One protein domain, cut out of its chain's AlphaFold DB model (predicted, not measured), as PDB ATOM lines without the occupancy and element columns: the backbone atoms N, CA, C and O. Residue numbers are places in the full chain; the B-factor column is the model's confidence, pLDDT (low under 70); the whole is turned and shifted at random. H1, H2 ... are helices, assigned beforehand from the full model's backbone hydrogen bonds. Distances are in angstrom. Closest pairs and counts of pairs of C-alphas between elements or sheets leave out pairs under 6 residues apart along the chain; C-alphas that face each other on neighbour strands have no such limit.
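What this domain is: This is residues 156 to 176 and 185 to 275 of the 275 residues of an uncharacterized protein of Ichthyophthirius multifiliis (strain G5) (UniProt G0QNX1). One long helix, H4, sticks out with residues 239 to 270 as an arm, continued by residues 271 to 275, from a small head in which H1, H2 and H3 cross one another and the start of H4 packs on H3. The link from H3 to H4 is part of this head, and the arm makes the length of the whole. The printed part has 112 residues with four named helices, in the order H1, H2, H3, H4, and no named strand; the class is all helix. It is extended, with a radius of gyration of the C-alphas of 25.9 A and spans of 87 by 32 by 23 A.

Where its parts are: H4, residues 227 to 270, runs 65.7 A from C-alpha 227 at (147.072, 127.817, 225.903) to C-alpha 270 at (172.245, 72.022, 202.001). H3, residues 199 to 214, is 22.4 A long. H1, residues 158 to 173, begins at (149.958, 131.887, 225.386) and is 22.5 A long. H2, residues 188 to 194, measures 9.9 A.

How they stand to each other: H4 touches H3 with residues 230 to 234 alone, at a steep tilt of 60 degrees, the same way; the closest C-alphas, of Gly 212 and Val 234, are 5.8 A apart. H1 and H4 only just touch, only at their ends, with 3 pairs of C-alphas within 8 A, the closest being Ile 158 and Val 227 at 5.0 A. H3 touches H1 at a steep tilt of 68 degrees, only just short of about perpendicular, opposite ways, closest at C-alphas 165 and 202, 6.1 A. H2 touches H1 at a steep tilt of 62 degrees, closest at C-alphas 168 and 191, 5.6 A. H2 and H3 touch about perpendicular, at 74 degrees, closest at C-alphas 192 and 199, 5.3 A. H2 and H4 are apart. In H1, H2, H3 and H4 every O i to N i+4 pair is within hydrogen-bond range.

The domain as a whole: The C-alphas farthest apart, of Ile 176 and Phe 275, are 87.3 A apart. Without residues 239 to 275, which stand free, the body spans 36 by 22 by 21 A. Residues 177 to 184 are not printed, and C-alphas 176 and 185 are 10.7 A apart across this cut. The link from H2 to H3 is tight; that from H3 to H4, residues 215 to 226, is long. Mean pLDDT of the printed part is 86.4, with residues 175 to 176 and 264 to 275 under 70.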
ATOM      1  N   ARG A 156     144.294 130.612 230.187       91.88
ATOM      2  CA  ARG A 156     145.271 131.698 230.053       91.88
ATOM      3  C   ARG A 156     145.737 131.829 228.603       91.88
ATOM      4  O   ARG A 156     145.760 130.840 227.863       91.88
ATOM      5  N   LYS A 157     146.125 133.044 228.216       95.44
ATOM      6  CA  LYS A 157     146.733 133.325 226.908       95.44
ATOM      7  C   LYS A 157     148.162 132.784 226.839       95.44
ATOM      8  O   LYS A 157     148.850 132.737 227.858       95.44
ATOM      9  N   ILE A 158     148.612 132.414 225.642       93.31
ATOM     10  CA  ILE A 158     149.958 131.887 225.386       93.31
ATOM     11  C   ILE A 158     151.028 132.927 225.748       93.31
ATOM     12  O   ILE A 158     151.980 132.595 226.447       93.31
ATOM     13  N   GLY A 159     150.841 134.194 225.372       90.19
ATOM     14  CA  GLY A 159     151.753 135.277 225.750       90.19
ATOM     15  C   GLY A 159     151.907 135.422 227.263       90.19
ATOM     16  O   GLY A 159     153.024 135.439 227.767       90.19
ATOM     17  N   TYR A 160     150.783 135.404 227.988       94.50
ATOM     18  CA  TYR A 160     150.770 135.515 229.448       94.50
ATOM     19  C   TYR A 160     151.547 134.380 230.124       94.50
ATOM     20  O   TYR A 160     152.340 134.619 231.029       94.50
ATOM     21  N   ILE A 161     151.340 133.126 229.701       94.75
ATOM     22  CA  ILE A 161     152.060 132.003 230.317       94.75
ATOM     23  C   ILE A 161     153.557 132.033 229.999       94.75
ATOM     24  O   ILE A 161     154.343 131.611 230.838       94.75
ATOM     25  N   ILE A 162     153.961 132.537 228.827       93.50
ATOM     26  CA  ILE A 162     155.377 132.686 228.468       93.50
ATOM     27  C   ILE A 162     156.025 133.719 229.382       93.50
ATOM     28  O   ILE A 162     157.046 133.421 229.993       93.50
ATOM     29  N   GLU A 163     155.410 134.896 229.507       93.75
ATOM     30  CA  GLU A 163     155.882 135.976 230.380       93.75
ATOM     31  C   GLU A 163     156.042 135.472 231.819       93.75
ATOM     32  O   GLU A 163     157.097 135.645 232.425       93.75
ATOM     33  N   LYS A 164     155.053 134.727 232.324       95.06
ATOM     34  CA  LYS A 164     155.080 134.173 233.682       95.06
ATOM     35  C   LYS A 164     156.120 133.074 233.889       95.06
ATOM     36  O   LYS A 164     156.734 133.021 234.949       95.06
ATOM     37  N   VAL A 165     156.340 132.205 232.903       95.06
ATOM     38  CA  VAL A 165     157.403 131.186 232.971       95.06
ATOM     39  C   VAL A 165     158.788 131.838 232.938       95.06
ATOM     40  O   VAL A 165     159.675 131.397 233.662       95.06
ATOM     41  N   VAL A 166     158.972 132.899 232.148       92.06
ATOM     42  CA  VAL A 166     160.232 133.659 232.111       92.06
ATOM     43  C   VAL A 166     160.480 134.367 233.440       92.06
ATOM     44  O   VAL A 166     161.552 134.211 234.013       92.06
ATOM     45  N   GLU A 167     159.485 135.085 233.963       92.00
ATOM     46  CA  GLU A 167     159.550 135.744 235.272       92.00
ATOM     47  C   GLU A 167     159.917 134.741 236.377       92.00
ATOM     48  O   GLU A 167     160.853 134.963 237.144       92.00
ATOM     49  N   TRP A 168     159.251 133.584 236.391       93.62
ATOM     50  CA  TRP A 168     159.523 132.506 237.338       93.62
ATOM     51  C   TRP A 168     160.963 131.986 237.266       93.62
ATOM     52  O   TRP A 168     161.606 131.790 238.297       93.62
ATOM     53  N   ARG A 169     161.491 131.785 236.054       91.56
ATOM     54  CA  ARG A 169     162.865 131.308 235.857       91.56
ATOM     55  C   ARG A 169     163.913 132.365 236.188       91.56
ATOM     56  O   ARG A 169     164.937 132.022 236.768       91.56
ATOM     57  N   ASN A 170     163.638 133.637 235.919       87.69
ATOM     58  CA  ASN A 170     164.528 134.733 236.300       87.69
ATOM     59  C   ASN A 170     164.653 134.851 237.828       87.69
ATOM     60  O   ASN A 170     165.756 135.011 238.344       87.69
ATOM     61  N   LEU A 171     163.535 134.712 238.549       86.38
ATOM     62  CA  LEU A 171     163.503 134.715 240.016       86.38
ATOM     63  C   LEU A 171     164.282 133.543 240.633       86.38
ATOM     64  O   LEU A 171     164.918 133.703 241.673       86.38
ATOM     65  N   TYR A 172     164.244 132.377 239.986       85.81
ATOM     66  CA  TYR A 172     165.014 131.201 240.393       85.81
ATOM     67  C   TYR A 172     166.517 131.366 240.119       85.81
ATOM     68  O   TYR A 172     167.344 131.131 241.002       85.81
ATOM     69  N   ASN A 173     166.882 131.819 238.916       80.62
ATOM     70  CA  ASN A 173     168.282 131.962 238.509       80.62
ATOM     71  C   ASN A 173     168.998 133.112 239.240       80.62
ATOM     72  O   ASN A 173     170.218 133.053 239.431       80.62
ATOM     73  N   GLY A 174     168.231 134.110 239.692       71.00
ATOM     74  CA  GLY A 174     168.720 135.377 240.220       71.00
ATOM     75  C   GLY A 174     169.109 136.302 239.068       71.00
ATOM     76  O   GLY A 174     170.044 136.019 238.321       71.00
ATOM     77  N   SER A 175     168.394 137.412 238.890       56.88
ATOM     78  CA  SER A 175     168.790 138.438 237.922       56.88
ATOM     79  C   SER A 175     169.883 139.326 238.513       56.88
ATOM     80  O   SER A 175     169.708 139.880 239.597       56.88
ATOM     81  N   ILE A 176     170.985 139.496 237.782       54.03
ATOM     82  CA  ILE A 176     171.971 140.545 238.049       54.03
ATOM     83  C   ILE A 176     171.377 141.836 237.480       54.03
ATOM     84  O   ILE A 176     171.358 142.015 236.264       54.03
ATOM     85  N   ARG A 185     169.035 133.601 245.038       77.44
ATOM     86  CA  ARG A 185     168.327 132.604 244.229       77.44
ATOM     87  C   ARG A 185     167.159 132.082 245.053       77.44
ATOM     88  O   ARG A 185     167.376 131.489 246.109       77.44
ATOM     89  N   LEU A 186     165.941 132.345 244.599       82.94
ATOM     90  CA  LEU A 186     164.751 131.835 245.264       82.94
ATOM     91  C   LEU A 186     164.606 130.360 244.930       82.94
ATOM     92  O   LEU A 186     164.953 129.927 243.830       82.94
ATOM     93  N   SER A 187     164.042 129.581 245.844       89.94
ATOM     94  CA  SER A 187     163.590 128.242 245.486       89.94
ATOM     95  C   SER A 187     162.488 128.324 244.420       89.94
ATOM     96  O   SER A 187     161.781 129.325 244.285       89.94
ATOM     97  N   LEU A 188     162.302 127.246 243.654       88.06
ATOM     98  CA  LEU A 188     161.246 127.182 242.637       88.06
ATOM     99  C   LEU A 188     159.845 127.418 243.221       88.06
ATOM    100  O   LEU A 188     158.990 127.973 242.531       88.06
ATOM    101  N   GLU A 189     159.618 127.013 244.473       91.94
ATOM    102  CA  GLU A 189     158.343 127.200 245.171       91.94
ATOM    103  C   GLU A 189     158.139 128.667 245.572       91.94
ATOM    104  O   GLU A 189     157.100 129.255 245.284       91.94
ATOM    105  N   GLU A 190     159.159 129.304 246.152       91.81
ATOM    106  CA  GLU A 190     159.116 130.728 246.507       91.81
ATOM    107  C   GLU A 190     158.967 131.615 245.273       91.81
ATOM    108  O   GLU A 190     158.171 132.557 245.268       91.81
ATOM    109  N   ALA A 191     159.690 131.293 244.199       92.12
ATOM    110  CA  ALA A 191     159.547 131.975 242.928       92.12
ATOM    111  C   ALA A 191     158.111 131.826 242.400       92.12
ATOM    112  O   ALA A 191     157.508 132.821 242.016       92.12
ATOM    113  N   ALA A 192     157.525 130.621 242.437       94.19
ATOM    114  CA  ALA A 192     156.148 130.376 241.994       94.19
ATOM    115  C   ALA A 192     155.121 131.188 242.805       94.19
ATOM    116  O   ALA A 192     154.200 131.778 242.227       94.19
ATOM    117  N   ASN A 193     155.330 131.290 244.122       94.69
ATOM    118  CA  ASN A 193     154.524 132.125 245.011       94.69
ATOM    119  C   ASN A 193     154.600 133.606 244.615       94.69
ATOM    120  O   ASN A 193     153.560 134.257 244.515       94.69
ATOM    121  N   LYS A 194     155.797 134.123 244.294       92.81
ATOM    122  CA  LYS A 194     155.961 135.499 243.788       92.81
ATOM    123  C   LYS A 194     155.228 135.731 242.468       92.81
ATOM    124  O   LYS A 194     154.601 136.772 242.301       92.81
ATOM    125  N   VAL A 195     155.244 134.757 241.557       93.19
ATOM    126  CA  VAL A 195     154.556 134.884 240.260       93.19
ATOM    127  C   VAL A 195     153.035 134.664 240.360       93.19
ATOM    128  O   VAL A 195     152.321 134.809 239.363       93.19
ATOM    129  N   GLN A 196     152.525 134.313 241.548       94.44
ATOM    130  CA  GLN A 196     151.115 134.016 241.826       94.44
ATOM    131  C   GLN A 196     150.530 132.909 240.929       94.44
ATOM    132  O   GLN A 196     149.364 132.931 240.520       94.44
ATOM    133  N   ILE A 197     151.345 131.907 240.593       92.38
ATOM    134  CA  ILE A 197     150.909 130.714 239.865       92.38
ATOM    135  C   ILE A 197     151.489 129.497 240.568       92.38
ATOM    136  O   ILE A 197     152.672 129.467 240.871       92.38
ATOM    137  N   SER A 198     150.672 128.463 240.776       94.88
ATOM    138  CA  SER A 198     151.171 127.224 241.370       94.88
ATOM    139  C   SER A 198     152.316 126.634 240.546       94.88
ATOM    140  O   SER A 198     152.220 126.543 239.317       94.88
ATOM    141  N   LYS A 199     153.364 126.166 241.234       93.88
ATOM    142  CA  LYS A 199     154.544 125.544 240.621       93.88
ATOM    143  C   LYS A 199     154.169 124.481 239.587       93.88
ATOM    144  O   LYS A 199     154.583 124.565 238.439       93.88
ATOM    145  N   LYS A 200     153.248 123.574 239.935       94.00
ATOM    146  CA  LYS A 200     152.721 122.540 239.024       94.00
ATOM    147  C   LYS A 200     152.190 123.095 237.693       94.00
ATOM    148  O   LYS A 200     152.333 122.455 236.655       94.00
ATOM    149  N   SER A 201     151.529 124.254 237.714       93.81
ATOM    150  CA  SER A 201     151.012 124.875 236.488       93.81
ATOM    151  C   SER A 201     152.134 125.501 235.665       93.81
ATOM    152  O   SER A 201     152.107 125.390 234.443       93.81
ATOM    153  N   LEU A 202     153.109 126.139 236.322       94.62
ATOM    154  CA  LEU A 202     154.300 126.690 235.671       94.62
ATOM    155  C   LEU A 202     155.147 125.584 235.030       94.62
ATOM    156  O   LEU A 202     155.558 125.742 233.883       94.62
ATOM    157  N   ASP A 203     155.309 124.447 235.708       94.56
ATOM    158  CA  ASP A 203     155.962 123.248 235.175       94.56
ATOM    159  C   ASP A 203     155.253 122.724 233.915       94.56
ATOM    160  O   ASP A 203     155.902 122.469 232.897       94.56
ATOM    161  N   ASP A 204     153.916 122.601 233.934       95.19
ATOM    162  CA  ASP A 204     153.161 122.219 232.732       95.19
ATOM    163  C   ASP A 204     153.352 123.245 231.610       95.19
ATOM    164  O   ASP A 204     153.656 122.858 230.483       95.19
ATOM    165  N   TYR A 205     153.227 124.546 231.890       96.06
ATOM    166  CA  TYR A 205     153.409 125.583 230.871       96.06
ATOM    167  C   TYR A 205     154.805 125.548 230.262       96.06
ATOM    168  O   TYR A 205     154.924 125.567 229.036       96.06
ATOM    169  N   LEU A 206     155.846 125.430 231.087       95.75
ATOM    170  CA  LEU A 206     157.221 125.290 230.627       95.75
ATOM    171  C   LEU A 206     157.364 124.070 229.714       95.75
ATOM    172  O   LEU A 206     157.914 124.176 228.616       95.75
ATOM    173  N   LEU A 207     156.810 122.923 230.113       94.81
ATOM    174  CA  LEU A 207     156.842 121.705 229.312       94.81
ATOM    175  C   LEU A 207     156.115 121.870 227.966       94.81
ATOM    176  O   LEU A 207     156.618 121.419 226.931       94.81
ATOM    177  N   GLN A 208     154.948 122.525 227.949       95.75
ATOM    178  CA  GLN A 208     154.215 122.812 226.711       95.75
ATOM    179  C   GLN A 208     154.997 123.762 225.801       95.75
ATOM    180  O   GLN A 208     155.074 123.514 224.600       95.75
ATOM    181  N   ILE A 209     155.626 124.804 226.353       96.00
ATOM    182  CA  ILE A 209     156.464 125.746 225.598       96.00
ATOM    183  C   ILE A 209     157.675 125.014 224.998       96.00
ATOM    184  O   ILE A 209     157.946 125.162 223.802       96.00
ATOM    185  N   ARG A 210     158.349 124.152 225.777       92.50
ATOM    186  CA  ARG A 210     159.464 123.304 225.307       92.50
ATOM    187  C   ARG A 210     159.046 122.455 224.108       92.50
ATOM    188  O   ARG A 210     159.729 122.445 223.082       92.50
ATOM    189  N   PHE A 211     157.914 121.755 224.200       94.31
ATOM    190  CA  PHE A 211     157.434 120.928 223.091       94.31
ATOM    191  C   PHE A 211     156.914 121.740 221.908       94.31
ATOM    192  O   PHE A 211     157.166 121.345 220.773       94.31
ATOM    193  N   GLY A 212     156.234 122.859 222.149       95.44
ATOM    194  CA  GLY A 212     155.789 123.756 221.088       95.44
ATOM    195  C   GLY A 212     156.971 124.211 220.246       95.44
ATOM    196  O   GLY A 212     156.965 124.012 219.036       95.44
ATOM    197  N   ARG A 213     158.052 124.679 220.884       89.38
ATOM    198  CA  ARG A 213     159.298 125.041 220.190       89.38
ATOM    199  C   ARG A 213     159.898 123.867 219.429       89.38
ATOM    200  O   ARG A 213     160.202 123.992 218.249       89.38
ATOM    201  N   LYS A 214     160.010 122.707 220.080       89.69
ATOM    202  CA  LYS A 214     160.545 121.480 219.469       89.69
ATOM    203  C   LYS A 214     159.786 121.043 218.212       89.69
ATOM    204  O   LYS A 214     160.359 120.357 217.371       89.69
ATOM    205  N   TYR A 215     158.504 121.376 218.114       92.88
ATOM    206  CA  TYR A 215     157.648 121.025 216.985       92.88
ATOM    207  C   TYR A 215     157.389 122.194 216.024       92.88
ATOM    208  O   TYR A 215     156.651 122.007 215.066       92.88
ATOM    209  N   GLY A 216     158.011 123.359 216.238       92.50
ATOM    210  CA  GLY A 216     157.883 124.513 215.345       92.50
ATOM    211  C   GLY A 216     156.604 125.334 215.536       92.50
ATOM    212  O   GLY A 216     156.112 125.919 214.581       92.50
ATOM    213  N   PHE A 217     156.042 125.377 216.746       94.62
ATOM    214  CA  PHE A 217     154.889 126.226 217.054       94.62
ATOM    215  C   PHE A 217     155.248 127.717 216.953       94.62
ATOM    216  O   PHE A 217     156.204 128.166 217.593       94.62
ATOM    217  N   ASN A 218     154.464 128.494 216.200       93.56
ATOM    218  CA  ASN A 218     154.664 129.935 216.053       93.56
ATOM    219  C   ASN A 218     154.059 130.708 217.239       93.56
ATOM    220  O   ASN A 218     152.887 131.075 217.247       93.56
ATOM    221  N   PHE A 219     154.864 130.964 218.271       93.00
ATOM    222  CA  PHE A 219     154.397 131.661 219.477       93.00
ATOM    223  C   PHE A 219     154.060 133.141 219.257       93.00
ATOM    224  O   PHE A 219     153.278 133.686 220.032       93.00
ATOM    225  N   ASN A 220     154.643 133.786 218.241       90.12
ATOM    226  CA  ASN A 220     154.408 135.207 217.974       90.12
ATOM    227  C   ASN A 220     153.006 135.424 217.403       90.12
ATOM    228  O   ASN A 220     152.262 136.267 217.894       90.12
ATOM    229  N   GLU A 221     152.633 134.606 216.420       92.62
ATOM    230  CA  GLU A 221     151.306 134.622 215.798       92.62
ATOM    231  C   GLU A 221     150.209 134.247 216.803       92.62
ATOM    232  O   GLU A 221     149.203 134.939 216.932       92.62
ATOM    233  N   HIS A 222     150.461 133.220 217.617       94.88
ATOM    234  CA  HIS A 222     149.504 132.724 218.605       94.88
ATOM    235  C   HIS A 222     149.640 133.385 219.988       94.88
ATOM    236  O   HIS A 222     149.164 132.834 220.981       94.88
ATOM    237  N   LYS A 223     150.276 134.561 220.120       91.62
ATOM    238  CA  LYS A 223     150.503 135.189 221.440       91.62
ATOM    239  C   LYS A 223     149.189 135.454 222.190       91.62
ATOM    240  O   LYS A 223     149.107 135.260 223.406       91.62
ATOM    241  N   ASN A 224     148.159 135.885 221.466       93.00
ATOM    242  CA  ASN A 224     146.857 136.252 222.030       93.00
ATOM    243  C   ASN A 224     145.902 135.069 222.215       93.00
ATOM    244  O   ASN A 224     144.879 135.213 222.892       93.00
ATOM    245  N   ASP A 225     146.265 133.916 221.666       94.62
ATOM    246  CA  ASP A 225     145.469 132.704 221.709       94.62
ATOM    247  C   ASP A 225     145.549 132.008 223.060       94.62
ATOM    248  O   ASP A 225     146.450 132.225 223.873       94.62
ATOM    249  N   LYS A 226     144.574 131.139 223.319       96.12
ATOM    250  CA  LYS A 226     144.510 130.367 224.560       96.12
ATOM    251  C   LYS A 226     145.535 129.234 224.550       96.12
ATOM    252  O   LYS A 226     145.732 128.567 223.537       96.12
ATOM    253  N   VAL A 227     146.099 128.917 225.720       94.56
ATOM    254  CA  VAL A 227     147.072 127.817 225.903       94.56
ATOM    255  C   VAL A 227     146.565 126.452 225.410       94.56
ATOM    256  O   VAL A 227     147.362 125.580 225.063       94.56
ATOM    257  N   GLY A 228     145.243 126.259 225.338       94.75
ATOM    258  CA  GLY A 228     144.635 125.058 224.765       94.75
ATOM    259  C   GLY A 228     145.107 124.759 223.338       94.75
ATOM    260  O   GLY A 228     145.350 123.596 223.022       94.75
ATOM    261  N   ILE A 229     145.337 125.792 222.516       95.88
ATOM    262  CA  ILE A 229     145.827 125.651 221.135       95.88
ATOM    263  C   ILE A 229     147.238 125.054 221.124       95.88
ATOM    264  O   ILE A 229     147.490 124.061 220.438       95.88
ATOM    265  N   LEU A 230     148.131 125.572 221.974       95.81
ATOM    266  CA  LEU A 230     149.479 125.031 222.152       95.81
ATOM    267  C   LEU A 230     149.444 123.567 222.626       95.81
ATOM    268  O   LEU A 230     150.143 122.715 222.077       95.81
ATOM    269  N   ARG A 231     148.601 123.245 223.617       96.44
ATOM    270  CA  ARG A 231     148.463 121.872 224.138       96.44
ATOM    271  C   ARG A 231     147.962 120.899 223.067       96.44
ATOM    272  O   ARG A 231     148.497 119.796 222.946       96.44
ATOM    273  N   ALA A 232     146.959 121.300 222.287       96.62
ATOM    274  CA  ALA A 232     146.414 120.492 221.200       96.62
ATOM    275  C   ALA A 232     147.470 120.228 220.116       96.62
ATOM    276  O   ALA A 232     147.662 119.082 219.701       96.62
ATOM    277  N   PHE A 233     148.219 121.264 219.730       97.12
ATOM    278  CA  PHE A 233     149.327 121.156 218.786       97.12
ATOM    279  C   PHE A 233     150.406 120.171 219.265       97.12
ATOM    280  O   PHE A 233     150.776 119.234 218.550       97.12
ATOM    281  N   VAL A 234     150.863 120.320 220.512       95.88
ATOM    282  CA  VAL A 234     151.873 119.439 221.118       95.88
ATOM    283  C   VAL A 234     151.393 117.989 221.184       95.88
ATOM    284  O   VAL A 234     152.172 117.070 220.909       95.88
ATOM    285  N   LYS A 235     150.120 117.766 221.532       95.38
ATOM    286  CA  LYS A 235     149.517 116.429 221.581       95.38
ATOM    287  C   LYS A 235     149.536 115.761 220.203       95.38
ATOM    288  O   LYS A 235     150.058 114.651 220.088       95.38
ATOM    289  N   LYS A 236     149.084 116.465 219.159       94.12
ATOM    290  CA  LYS A 236     149.068 115.966 217.772       94.12
ATOM    291  C   LYS A 236     150.463 115.532 217.305       94.12
ATOM    292  O   LYS A 236     150.636 114.433 216.784       94.12
ATOM    293  N   HIS A 237     151.494 116.341 217.560       93.88
ATOM    294  CA  HIS A 237     152.868 115.997 217.171       93.88
ATOM    295  C   HIS A 237     153.477 114.842 217.980       93.88
ATOM    296  O   HIS A 237     154.256 114.049 217.437       93.88
ATOM    297  N   LYS A 238     153.126 114.701 219.267       90.38
ATOM    298  CA  LYS A 238     153.542 113.538 220.072       90.38
ATOM    299  C   LYS A 238     152.956 112.238 219.519       90.38
ATOM    300  O   LYS A 238     153.666 111.235 219.454       90.38
ATOM    301  N   GLU A 239     151.696 112.259 219.098       90.38
ATOM    302  CA  GLU A 239     151.026 111.098 218.504       90.38
ATOM    303  C   GLU A 239     151.684 110.682 217.183       90.38
ATOM    304  O   GLU A 239     152.020 109.508 217.027       90.38
ATOM    305  N   ILE A 240     151.985 111.639 216.294       87.94
ATOM    306  CA  ILE A 240     152.694 111.379 215.027       87.94
ATOM    307  C   ILE A 240     154.050 110.704 215.287       87.94
ATOM    308  O   ILE A 240     154.321 109.623 214.760       87.94
ATOM    309  N   LYS A 241     154.875 111.253 216.194       84.75
ATOM    310  CA  LYS A 241     156.174 110.645 216.542       84.75
ATOM    311  C   LYS A 241     156.042 109.228 217.097       84.75
ATOM    312  O   LYS A 241     156.884 108.371 216.815       84.75
ATOM    313  N   ASN A 242     155.020 108.970 217.907       83.31
ATOM    314  CA  ASN A 242     154.791 107.646 218.476       83.31
ATOM    315  C   ASN A 242     154.341 106.641 217.406       83.31
ATOM    316  O   ASN A 242     154.793 105.491 217.419       83.31
ATOM    317  N   GLN A 243     153.516 107.068 216.450       84.06
ATOM    318  CA  GLN A 243     153.119 106.244 215.310       84.06
ATOM    319  C   GLN A 243     154.313 105.903 214.410       84.06
ATOM    320  O   GLN A 243     154.488 104.733 214.064       84.06
ATOM    321  N   ASP A 244     155.187 106.864 214.112       83.00
ATOM    322  CA  ASP A 244     156.393 106.629 213.309       83.00
ATOM    323  C   ASP A 244     157.354 105.652 213.985       83.00
ATOM    324  O   ASP A 244     157.863 104.721 213.354       83.00
ATOM    325  N   LYS A 245     157.553 105.793 215.302       83.06
ATOM    326  CA  LYS A 245     158.330 104.827 216.090       83.06
ATOM    327  C   LYS A 245     157.719 103.425 216.019       83.06
ATOM    328  O   LYS A 245     158.448 102.452 215.825       83.06
ATOM    329  N   LYS A 246     156.392 103.299 216.131       85.50
ATOM    330  CA  LYS A 246     155.693 102.006 216.039       85.50
ATOM    331  C   LYS A 246     155.823 101.387 214.642       85.50
ATOM    332  O   LYS A 246     156.086 100.190 214.542       85.50
ATOM    333  N   LYS A 247     155.713 102.188 213.574       85.94
ATOM    334  CA  LYS A 247     155.937 101.750 212.184       85.94
ATOM    335  C   LYS A 247     157.372 101.259 211.973       85.94
ATOM    336  O   LYS A 247     157.557 100.167 211.441       85.94
ATOM    337  N   LYS A 248     158.377 101.997 212.463       85.56
ATOM    338  CA  LYS A 248     159.792 101.582 212.399       85.56
ATOM    339  C   LYS A 248     160.036 100.252 213.119       85.56
ATOM    340  O   LYS A 248     160.650  99.365 212.535       85.56
ATOM    341  N   ARG A 249     159.488 100.064 214.330       85.06
ATOM    342  CA  ARG A 249     159.590  98.788 215.073       85.06
ATOM    343  C   ARG A 249     158.940  97.624 214.317       85.06
ATOM    344  O   ARG A 249     159.531  96.555 214.231       85.06
ATOM    345  N   ARG A 250     157.762  97.829 213.715       89.31
ATOM    346  CA  ARG A 250     157.095  96.804 212.887       89.31
ATOM    347  C   ARG A 250     157.922  96.428 211.653       89.31
ATOM    348  O   ARG A 250     158.085  95.242 211.386       89.31
ATOM    349  N   LYS A 251     158.480  97.418 210.943       88.75
ATOM    350  CA  LYS A 251     159.343  97.189 209.771       88.75
ATOM    351  C   LYS A 251     160.609  96.413 210.151       88.75
ATOM    352  O   LYS A 251     160.956  95.457 209.466       88.75
ATOM    353  N   LEU A 252     161.247  96.778 211.264       89.25
ATOM    354  CA  LEU A 252     162.426  96.078 211.780       89.25
ATOM    355  C   LEU A 252     162.111  94.617 212.138       89.25
ATOM    356  O   LEU A 252     162.828  93.715 211.715       89.25
ATOM    357  N   ASN A 253     161.001  94.365 212.836       88.44
ATOM    358  CA  ASN A 253     160.581  93.003 213.178       88.44
ATOM    359  C   ASN A 253     160.289  92.153 211.931       88.44
ATOM    360  O   ASN A 253     160.637  90.974 211.893       88.44
ATOM    361  N   TYR A 254     159.685  92.746 210.895       91.19
ATOM    362  CA  TYR A 254     159.454  92.067 209.621       91.19
ATOM    363  C   TYR A 254     160.770  91.673 208.931       91.19
ATOM    364  O   TYR A 254     160.923  90.525 208.515       91.19
ATOM    365  N   LEU A 255     161.746  92.589 208.873       88.00
ATOM    366  CA  LEU A 255     163.082  92.333 208.319       88.00
ATOM    367  C   LEU A 255     163.798  91.192 209.055       88.00
ATOM    368  O   LEU A 255     164.342  90.289 208.417       88.00
ATOM    369  N   ILE A 256     163.749  91.187 210.389       88.12
ATOM    370  CA  ILE A 256     164.342  90.121 211.209       88.12
ATOM    371  C   ILE A 256     163.698  88.767 210.877       88.12
ATOM    372  O   ILE A 256     164.410  87.798 210.609       88.12
ATOM    373  N   LYS A 257     162.360  88.707 210.809       88.88
ATOM    374  CA  LYS A 257     161.624  87.473 210.494       88.88
ATOM    375  C   LYS A 257     161.939  86.957 209.084       88.88
ATOM    376  O   LYS A 257     162.190  85.766 208.912       88.88
ATOM    377  N   ALA A 258     161.994  87.841 208.086       85.31
ATOM    378  CA  ALA A 258     162.367  87.485 206.714       85.31
ATOM    379  C   ALA A 258     163.800  86.925 206.628       85.31
ATOM    380  O   ALA A 258     164.056  85.941 205.930       85.31
ATOM    381  N   THR A 259     164.728  87.502 207.394       83.69
ATOM    382  CA  THR A 259     166.130  87.060 207.439       83.69
ATOM    383  C   THR A 259     166.270  85.669 208.072       83.69
ATOM    384  O   THR A 259     167.020  84.830 207.570       83.69
ATOM    385  N   GLN A 260     165.508  85.381 209.133       81.56
ATOM    386  CA  GLN A 260     165.463  84.057 209.770       81.56
ATOM    387  C   GLN A 260     164.876  82.982 208.837       81.56
ATOM    388  O   GLN A 260     165.448  81.900 208.708       81.56
ATOM    389  N   LEU A 261     163.791  83.295 208.119       74.81
ATOM    390  CA  LEU A 261     163.190  82.403 207.116       74.81
ATOM    391  C   LEU A 261     164.171  82.040 205.991       74.81
ATOM    392  O   LEU A 261     164.268  80.872 205.610       74.81
ATOM    393  N   ASN A 262     164.939  83.011 205.491       71.88
ATOM    394  CA  ASN A 262     165.943  82.764 204.452       71.88
ATOM    395  C   ASN A 262     167.120  81.910 204.949       71.88
ATOM    396  O   ASN A 262     167.610  81.060 204.203       71.88
ATOM    397  N   ARG A 263     167.548  82.074 206.209       70.19
ATOM    398  CA  ARG A 263     168.557  81.193 206.829       70.19
ATOM    399  C   ARG A 263     168.063  79.749 206.943       70.19
ATOM    400  O   ARG A 263     168.809  78.832 206.605       70.19
ATOM    401  N   ASN A 264     166.806  79.546 207.334       66.38
ATOM    402  CA  ASN A 264     166.224  78.207 207.444       66.38
ATOM    403  C   ASN A 264     166.064  77.533 206.072       66.38
ATOM    404  O   ASN A 264     166.408  76.363 205.927       66.38
ATOM    405  N   LYS A 265     165.648  78.273 205.035       67.00
ATOM    406  CA  LYS A 265     165.586  77.748 203.659       67.00
ATOM    407  C   LYS A 265     166.959  77.342 203.114       67.00
ATOM    408  O   LYS A 265     167.052  76.320 202.442       67.00
ATOM    409  N   LYS A 266     168.026  78.096 203.418       60.94
ATOM    410  CA  LYS A 266     169.401  77.715 203.041       60.94
ATOM    411  C   LYS A 266     169.863  76.439 203.750       60.94
ATOM    412  O   LYS A 266     170.429  75.583 203.087       60.94
ATOM    413  N   LYS A 267     169.561  76.270 205.045       58.38
ATOM    414  CA  LYS A 267     169.865  75.022 205.771       58.38
ATOM    415  C   LYS A 267     169.180  73.804 205.144       58.38
ATOM    416  O   LYS A 267     169.840  72.803 204.915       58.38
ATOM    417  N   VAL A 268     167.897  73.904 204.791       60.50
ATOM    418  CA  VAL A 268     167.155  72.791 204.160       60.50
ATOM    419  C   VAL A 268     167.695  72.446 202.764       60.50
ATOM    420  O   VAL A 268     167.630  71.293 202.356       60.50
ATOM    421  N   LYS A 269     168.239  73.423 202.026       58.66
ATOM    422  CA  LYS A 269     168.812  73.196 200.689       58.66
ATOM    423  C   LYS A 269     170.174  72.493 200.730       58.66
ATOM    424  O   LYS A 269     170.467  71.742 199.816       58.66
ATOM    425  N   ILE A 270     170.965  72.718 201.783       56.88
ATOM    426  CA  ILE A 270     172.245  72.022 202.001       56.88
ATOM    427  C   ILE A 270     171.980  70.537 202.287       56.88
ATOM    428  O   ILE A 270     172.513  69.685 201.597       56.88
ATOM    429  N   PHE A 271     171.031  70.229 203.176       54.44
ATOM    430  CA  PHE A 271     170.680  68.843 203.526       54.44
ATOM    431  C   PHE A 271     170.070  68.001 202.390       54.44
ATOM    432  O   PHE A 271     169.963  66.789 202.537       54.44
ATOM    433  N   LYS A 272     169.634  68.612 201.282       58.03
ATOM    434  CA  LYS A 272     169.065  67.890 200.128       58.03
ATOM    435  C   LYS A 272     170.079  67.563 199.029       58.03
ATOM    436  O   LYS A 272     169.706  66.856 198.107       58.03
ATOM    437  N   ASN A 273     171.302  68.086 199.106       54.97
ATOM    438  CA  ASN A 273     172.352  67.818 198.118       54.97
ATOM    439  C   ASN A 273     173.346  66.733 198.574       54.97
ATOM    440  O   ASN A 273     174.246  66.401 197.811       54.97
ATOM    441  N   ASP A 274     173.176  66.200 199.787       50.75
ATOM    442  CA  ASP A 274     174.069  65.208 200.404       50.75
ATOM    443  C   ASP A 274     173.461  63.783 200.439       50.75
ATOM    444  O   ASP A 274     173.939  62.922 201.174       50.75
ATOM    445  N   PHE A 275     172.404  63.536 199.657       49.06
ATOM    446  CA  PHE A 275     171.783  62.225 199.418       49.06
ATOM    447  C   PHE A 275     171.573  62.031 197.918       49.06
ATOM    448  O   PHE A 275     171.721  60.878 197.459       49.06
TER     449      PHE A 275